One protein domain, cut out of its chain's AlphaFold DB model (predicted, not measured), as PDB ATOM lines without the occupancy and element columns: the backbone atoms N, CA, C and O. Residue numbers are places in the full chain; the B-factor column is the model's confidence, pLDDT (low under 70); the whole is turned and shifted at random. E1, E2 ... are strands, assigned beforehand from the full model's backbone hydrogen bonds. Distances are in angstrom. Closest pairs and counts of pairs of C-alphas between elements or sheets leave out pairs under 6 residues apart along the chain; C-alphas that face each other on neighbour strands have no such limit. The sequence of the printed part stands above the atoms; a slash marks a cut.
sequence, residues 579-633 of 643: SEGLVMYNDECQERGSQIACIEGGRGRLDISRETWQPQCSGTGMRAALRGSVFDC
ATOM      1  N   SER A 579      81.626 101.901   6.878       79.88
ATOM      2  CA  SER A 579      80.630 101.405   5.919       79.88
ATOM      3  C   SER A 579      79.203 101.779   6.315       79.88
ATOM      4  O   SER A 579      78.873 101.864   7.499       79.88
ATOM      5  N   GLU A 580      78.341 101.955   5.312       66.56
ATOM      6  CA  GLU A 580      76.914 102.223   5.504       66.56
ATOM      7  C   GLU A 580      76.221 101.111   6.312       66.56
ATOM      8  O   GLU A 580      76.614  99.946   6.273       66.56
ATOM      9  N   GLY A 581      75.186 101.478   7.073       76.25
ATOM     10  CA  GLY A 581      74.452 100.556   7.949       76.25
ATOM     11  C   GLY A 581      75.102 100.296   9.314       76.25
ATOM     12  O   GLY A 581      74.410  99.815  10.215       76.25
ATOM     13  N   LEU A 582      76.374 100.663   9.512       80.88
ATOM     14  CA  LEU A 582      76.998 100.704  10.836       80.88
ATOM     15  C   LEU A 582      76.626 101.986  11.590       80.88
ATOM     16  O   LEU A 582      76.478 103.058  11.004       80.88
ATOM     17  N   VAL A 583      76.512 101.866  12.908       82.25
ATOM     18  CA  VAL A 583      76.240 102.955  13.850       82.25
ATOM     19  C   VAL A 583      77.223 102.826  15.012       82.25
ATOM     20  O   VAL A 583      77.410 101.732  15.542       82.25
ATOM     21  N   MET A 584      77.861 103.927  15.413       83.25
ATOM     22  CA  MET A 584      78.782 103.912  16.551       83.25
ATOM     23  C   MET A 584      78.008 103.796  17.871       83.25
ATOM     24  O   MET A 584      77.171 104.641  18.175       83.25
ATOM     25  N   TYR A 585      78.290 102.762  18.661       86.88
ATOM     26  CA  TYR A 585      77.712 102.549  19.988       86.88
ATOM     27  C   TYR A 585      78.779 101.971  20.919       86.88
ATOM     28  O   TYR A 585      79.327 100.908  20.642       86.88
ATOM     29  N   ASN A 586      79.056 102.664  22.031       85.88
ATOM     30  CA  ASN A 586      80.118 102.305  22.981       85.88
ATOM     31  C   ASN A 586      81.487 102.123  22.277       85.88
ATOM     32  O   ASN A 586      82.101 101.061  22.352       85.88
ATOM     33  N   ASP A 587      81.914 103.158  21.544       84.81
ATOM     34  CA  ASP A 587      83.172 103.259  20.777       84.81
ATOM     35  C   ASP A 587      83.408 102.197  19.677       84.81
ATOM     36  O   ASP A 587      84.397 102.267  18.946       84.81
ATOM     37  N   GLU A 588      82.475 101.262  19.476       85.81
ATOM     38  CA  GLU A 588      82.489 100.275  18.393       85.81
ATOM     39  C   GLU A 588      81.442 100.593  17.315       85.81
ATOM     40  O   GLU A 588      80.366 101.124  17.589       85.81
ATOM     41  N   CYS A 589      81.732 100.219  16.068       89.19
ATOM     42  CA  CYS A 589      80.792 100.327  14.954       89.19
ATOM     43  C   CYS A 589      79.959  99.049  14.828       89.19
ATOM     44  O   CYS A 589      80.474  98.002  14.441       89.19
ATOM     45  N   GLN A 590      78.669  99.147  15.143       91.88
ATOM     46  CA  GLN A 590      77.739  98.022  15.252       91.88
ATOM     47  C   GLN A 590      76.643  98.123  14.177       91.88
ATOM     48  O   GLN A 590      76.179  99.217  13.859       91.88
ATOM     49  N   GLU A 591      76.209  97.001  13.597       88.25
ATOM     50  CA  GLU A 591      75.157  97.008  12.564       88.25
ATOM     51  C   GLU A 591      73.815  97.498  13.126       88.25
ATOM     52  O   GLU A 591      73.341  97.019  14.164       88.25
ATOM     53  N   ARG A 592      73.147  98.414  12.413       84.94
ATOM     54  CA  ARG A 592      71.801  98.869  12.774       84.94
ATOM     55  C   ARG A 592      70.821  97.694  12.745       84.94
ATOM     56  O   ARG A 592      70.642  97.026  11.731       84.94
ATOM     57  N   GLY A 593      70.133  97.470  13.857       83.69
ATOM     58  CA  GLY A 593      69.196  96.366  14.030       83.69
ATOM     59  C   GLY A 593      69.824  95.061  14.537       83.69
ATOM     60  O   GLY A 593      69.089  94.076  14.650       83.69
ATOM     61  N   SER A 594      71.120  95.040  14.863       88.81
ATOM     62  CA  SER A 594      71.785  93.916  15.541       88.81
ATOM     63  C   SER A 594      71.327  93.755  17.001       88.81
ATOM     64  O   SER A 594      70.783  94.685  17.604       88.81
ATOM     65  N   GLN A 595      71.522  92.560  17.578       89.88
ATOM     66  CA  GLN A 595      71.351  92.325  19.018       89.88
ATOM     67  C   GLN A 595      72.687  92.499  19.742       89.88
ATOM     68  O   GLN A 595      73.569  91.647  19.624       89.88
ATOM     69  N   ILE A 596      72.798  93.554  20.543       88.62
ATOM     70  CA  ILE A 596      74.003  93.897  21.307       88.62
ATOM     71  C   ILE A 596      73.744  93.820  22.816       88.62
ATOM     72  O   ILE A 596      72.601  93.679  23.262       88.62
ATOM     73  N   ALA A 597      74.807  93.918  23.615       86.38
ATOM     74  CA  ALA A 597      74.679  94.209  25.038       86.38
ATOM     75  C   ALA A 597      74.425  95.714  25.231       86.38
ATOM     76  O   ALA A 597      75.187  96.533  24.724       86.38
ATOM     77  N   CYS A 598      73.366  96.081  25.954       86.00
ATOM     78  CA  CYS A 598      73.114  97.483  26.296       86.00
ATOM     79  C   CYS A 598      74.013  97.917  27.465       86.00
ATOM     80  O   CYS A 598      74.247  97.121  28.377       86.00
ATOM     81  N   ILE A 599      74.442  99.185  27.486       80.75
ATOM     82  CA  ILE A 599      75.300  99.758  28.548       80.75
ATOM     83  C   ILE A 599      74.688  99.580  29.955       80.75
ATOM     84  O   ILE A 599      75.399  99.263  30.904       80.75
ATOM     85  N   GLU A 600      73.362  99.693  30.088       77.75
ATOM     86  CA  GLU A 600      72.634  99.504  31.360       77.75
ATOM     87  C   GLU A 600      72.492  98.029  31.799       77.75
ATOM     88  O   GLU A 600      71.997  97.740  32.890       77.75
ATOM     89  N   GLY A 601      72.947  97.084  30.971       74.44
ATOM     90  CA  GLY A 601      72.899  95.647  31.227       74.44
ATOM     91  C   GLY A 601      71.679  94.948  30.617       74.44
ATOM     92  O   GLY A 601      70.530  95.340  30.802       74.44
ATOM     93  N   GLY A 602      71.937  93.848  29.907       82.31
ATOM     94  CA  GLY A 602      70.934  93.079  29.163       82.31
ATOM     95  C   GLY A 602      71.251  93.031  27.670       82.31
ATOM     96  O   GLY A 602      72.240  93.610  27.224       82.31
ATOM     97  N   ARG A 603      70.424  92.323  26.890       82.06
ATOM     98  CA  ARG A 603      70.473  92.378  25.421       82.06
ATOM     99  C   ARG A 603      69.322  93.218  24.888       82.06
ATOM    100  O   ARG A 603      68.191  93.092  25.356       82.06
ATOM    101  N   GLY A 604      69.618  94.032  23.887       88.00
ATOM    102  CA  GLY A 604      68.646  94.855  23.182       88.00
ATOM    103  C   GLY A 604      69.002  94.978  21.709       88.00
ATOM    104  O   GLY A 604      70.059  94.519  21.272       88.00
ATOM    105  N   ARG A 605      68.097  95.570  20.934       90.38
ATOM    106  CA  ARG A 605      68.308  95.830  19.513       90.38
ATOM    107  C   ARG A 605      68.805  97.259  19.321       90.38
ATOM    108  O   ARG A 605      68.130  98.190  19.761       90.38
ATOM    109  N   LEU A 606      69.957  97.434  18.677       89.06
ATOM    110  CA  LEU A 606      70.480  98.766  18.371       89.06
ATOM    111  C   LEU A 606      69.640  99.415  17.266       89.06
ATOM    112  O   LEU A 606      69.521  98.856  16.177       89.06
ATOM    113  N   ASP A 607      69.079 100.590  17.524       87.56
ATOM    114  CA  ASP A 607      68.418 101.424  16.516       87.56
ATOM    115  C   ASP A 607      68.757 102.906  16.766       87.56
ATOM    116  O   ASP A 607      69.453 103.238  17.723       87.56
ATOM    117  N   ILE A 608      68.300 103.803  15.898       78.25
ATOM    118  CA  ILE A 608      68.464 105.254  16.047       78.25
ATOM    119  C   ILE A 608      67.145 105.832  16.569       78.25
ATOM    120  O   ILE A 608      66.091 105.600  15.968       78.25
ATOM    121  N   SER A 609      67.196 106.581  17.674       74.94
ATOM    122  CA  SER A 609      66.018 107.262  18.227       74.94
ATOM    123  C   SER A 609      65.446 108.257  17.216       74.94
ATOM    124  O   SER A 609      66.180 109.042  16.621       74.94
ATOM    125  N   ARG A 610      64.120 108.255  17.040       60.47
ATOM    126  CA  ARG A 610      63.426 109.205  16.150       60.47
ATOM    127  C   ARG A 610      63.335 110.618  16.728       60.47
ATOM    128  O   ARG A 610      63.059 111.551  15.983       60.47
ATOM    129  N   GLU A 611      63.536 110.753  18.035       57.44
ATOM    130  CA  GLU A 611      63.407 112.010  18.776       57.44
ATOM    131  C   GLU A 611      64.764 112.708  18.903       57.44
ATOM    132  O   GLU A 611      64.885 113.889  18.594       57.44
ATOM    133  N   THR A 612      65.807 111.968  19.297       63.81
ATOM    134  CA  THR A 612      67.148 112.528  19.555       63.81
ATOM    135  C   THR A 612      68.159 112.270  18.440       63.81
ATOM    136  O   THR A 612      69.269 112.789  18.506       63.81
ATOM    137  N   TRP A 613      67.821 111.440  17.445       64.44
ATOM    138  CA  TRP A 613      68.725 110.965  16.382       64.44
ATOM    139  C   TRP A 613      70.002 110.261  16.876       64.44
ATOM    140  O   TRP A 613      70.905 109.985  16.086       64.44
ATOM    141  N   GLN A 614      70.063 109.900  18.162       76.88
ATOM    142  CA  GLN A 614      71.192 109.185  18.754       76.88
ATOM    143  C   GLN A 614      70.987 107.655  18.772       76.88
ATOM    144  O   GLN A 614      69.845 107.180  18.760       76.88
ATOM    145  N   PRO A 615      72.078 106.865  18.818       81.88
ATOM    146  CA  PRO A 615      72.020 105.405  18.878       81.88
ATOM    147  C   PRO A 615      71.484 104.911  20.229       81.88
ATOM    148  O   PRO A 615      72.046 105.218  21.280       81.88
ATOM    149  N   GLN A 616      70.424 104.103  20.213       89.50
ATOM    150  CA  GLN A 616      69.755 103.603  21.414       89.50
ATOM    151  C   GLN A 616      69.604 102.077  21.374       89.50
ATOM    152  O   GLN A 616      69.150 101.489  20.391       89.50
ATOM    153  N   CYS A 617      69.965 101.418  22.476       89.19
ATOM    154  CA  CYS A 617      69.809  99.975  22.639       89.19
ATOM    155  C   CYS A 617      68.408  99.665  23.182       89.19
ATOM    156  O   CYS A 617      68.155  99.764  24.381       89.19
ATOM    157  N   SER A 618      67.474  99.314  22.295       84.44
ATOM    158  CA  SER A 618      66.093  98.988  22.670       84.44
ATOM    159  C   SER A 618      66.024  97.615  23.354       84.44
ATOM    160  O   SER A 618      66.129  96.563  22.718       84.44
ATOM    161  N   GLY A 619      65.904  97.608  24.684       76.06
ATOM    162  CA  GLY A 619      65.855  96.380  25.479       76.06
ATOM    163  C   GLY A 619      64.621  95.531  25.165       76.06
ATOM    164  O   GLY A 619      63.494  96.025  25.192       76.06
ATOM    165  N   THR A 620      64.804  94.233  24.907       57.00
ATOM    166  CA  THR A 620      63.664  93.314  24.764       57.00
ATOM    167  C   THR A 620      63.052  93.053  26.140       57.00
ATOM    168  O   THR A 620      63.671  92.372  26.962       57.00
ATOM    169  N   GLY A 621      61.860  93.601  26.395       54.84
ATOM    170  CA  GLY A 621      61.168  93.494  27.684       54.84
ATOM    171  C   GLY A 621      61.032  92.050  28.180       54.84
ATOM    172  O   GLY A 621      60.770  91.127  27.405       54.84
ATOM    173  N   MET A 622      61.226  91.836  29.487       56.38
ATOM    174  CA  MET A 622      61.065  90.504  30.073       56.38
ATOM    175  C   MET A 622      59.587  90.113  30.079       56.38
ATOM    176  O   MET A 622      58.770  90.802  30.683       56.38
ATOM    177  N   ARG A 623      59.255  88.972  29.468       56.88
ATOM    178  CA  ARG A 623      57.902  88.405  29.496       56.88
ATOM    179  C   ARG A 623      57.754  87.378  30.607       56.88
ATOM    180  O   ARG A 623      58.477  86.381  30.640       56.88
ATOM    181  N   ALA A 624      56.787  87.601  31.489       60.12
ATOM    182  CA  ALA A 624      56.348  86.629  32.481       60.12
ATOM    183  C   ALA A 624      55.080  85.923  31.988       60.12
ATOM    184  O   ALA A 624      54.120  86.573  31.579       60.12
ATOM    185  N   ALA A 625      55.058  84.591  32.052       52.50
ATOM    186  CA  ALA A 625      53.874  83.791  31.756       52.50
ATOM    187  C   ALA A 625      53.331  83.168  33.049       52.50
ATOM    188  O   ALA A 625      54.064  82.479  33.761       52.50
ATOM    189  N   LEU A 626      52.047  83.385  33.345       54.88
ATOM    190  CA  LEU A 626      51.377  82.811  34.510       54.88
ATOM    191  C   LEU A 626      49.981  82.313  34.116       54.88
ATOM    192  O   LEU A 626      49.146  83.086  33.659       54.88
ATOM    193  N   ARG A 627      49.727  81.008  34.297       46.16
ATOM    194  CA  ARG A 627      48.433  80.343  34.007       46.16
ATOM    195  C   ARG A 627      47.843  80.647  32.613       46.16
ATOM    196  O   ARG A 627      46.634  80.764  32.468       46.16
ATOM    197  N   GLY A 628      48.693  80.738  31.589       59.34
ATOM    198  CA  GLY A 628      48.283  80.960  30.194       59.34
ATOM    199  C   GLY A 628      48.263  82.428  29.753       59.34
ATOM    200  O   GLY A 628      48.340  82.685  28.557       59.34
ATOM    201  N   SER A 629      48.261  83.382  30.687       42.16
ATOM    202  CA  SER A 629      48.418  84.807  30.376       42.16
ATOM    203  C   SER A 629      49.896  85.196  30.316       42.16
ATOM    204  O   SER A 629      50.699  84.746  31.139       42.16
ATOM    205  N   VAL A 630      50.250  86.051  29.354       60.25
ATOM    206  CA  VAL A 630      51.594  86.626  29.186       60.25
ATOM    207  C   VAL A 630      51.541  88.111  29.529       60.25
ATOM    208  O   VAL A 630      50.649  88.816  29.070       60.25
ATOM    209  N   PHE A 631      52.508  88.575  30.316       60.03
ATOM    210  CA  PHE A 631      52.636  89.963  30.749       60.03
ATOM    211  C   PHE A 631      54.051  90.468  30.451       60.03
ATOM    212  O   PHE A 631      55.032  89.796  30.781       60.03
ATOM    213  N   ASP A 632      54.155  91.650  29.850       63.78
ATOM    214  CA  ASP A 632      55.414  92.382  29.708       63.78
ATOM    215  C   ASP A 632      55.759  93.064  31.049       63.78
ATOM    216  O   ASP A 632      54.941  93.781  31.624       63.78
ATOM    217  N   CYS A 633      56.951  92.804  31.593       54.12
ATOM    218  CA  CYS A 633      57.391  93.362  32.875       54.12
ATOM    219  C   CYS A 633      58.083  94.731  32.700       54.12
ATOM    220  O   CYS A 633      58.858  94.892  31.753       54.12
TER     221      CYS A 633
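This is residues 579 to 633 of the 643 residues of the protein "Hypothetical protein" of Cyprideis torosa (UniProt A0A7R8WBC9). A small body made of a three-stranded antiparallel sheet, E3 E4 E5, has a short hairpin, E1 and E2, near it at one end of the long axis; a second hairpin, E6 and E7, reaches away at the other end. Residues 625 to 630 in that second hairpin stand free, and this arm adds much of the length. The printed part has 55 residues, with no named helix and seven named strands in the order E1 to E7, and the class is all strand. The whole is loose, with a radius of gyration of the C-alphas of 14.0 A and spans of 47 by 21 by 19 A.

E1, residues 582 to 585, and E2, residues 588 to 591, form an antiparallel hairpin at 135 degrees, with N 583 and O 590 2.8 A apart, within hydrogen-bond range. E3, residues 595 to 597, is apart from E2, but only just, the closest C-alphas being 8.2 A apart. E3, E4, residues 603 to 608, and E5, residues 615 to 619, form a meander, each strand the antiparallel neighbour of the one before; E3 and E5 are its edge strands. Between E3 and E4, at 110 degrees, N 596 and O 604 are 3.0 A apart; between E4 and E5, at 145 degrees, N 605 and O 618 are 2.8 A apart, both within hydrogen-bond range. The closest C-alphas of E1 and E5, those of Tyr 585 and Pro 615, are 6.5 A apart. The closest of E2 and E4, those of Glu 591 and Leu 606, are 7.7 A apart. E6, residues 623 to 626, and E7, residues 629 to 632, form an antiparallel hairpin at 154 degrees, with N 624 and O 631 2.9 A apart, within hydrogen-bond range. E6 is apart from E5, and E7 is apart from E4 and E5.

E1 begins at C-alpha 582 (76.998, 100.704, 10.836) and is 9.4 A long; E2 is 9.9 A and E3 7.1 A. E4, the longest strand by residues, is 16.1 A long from C-alpha 603 (70.473, 92.378, 25.421), and E5 is 12.8 A. E6 is 10.0 A, and E7, 10.3 A, ends at C-alpha 632 (55.414, 92.382, 29.708).

The two C-alphas farthest apart, those of Ser 579 and Arg 627, are 47.6 A apart. The printed part has no cut. No link is long; that from E4 to E5 is short, and the others are tight. The mean pLDDT of the printed part is 74.9; residue 580, residues 610 to 613 and residues 620 to 633 are under 70.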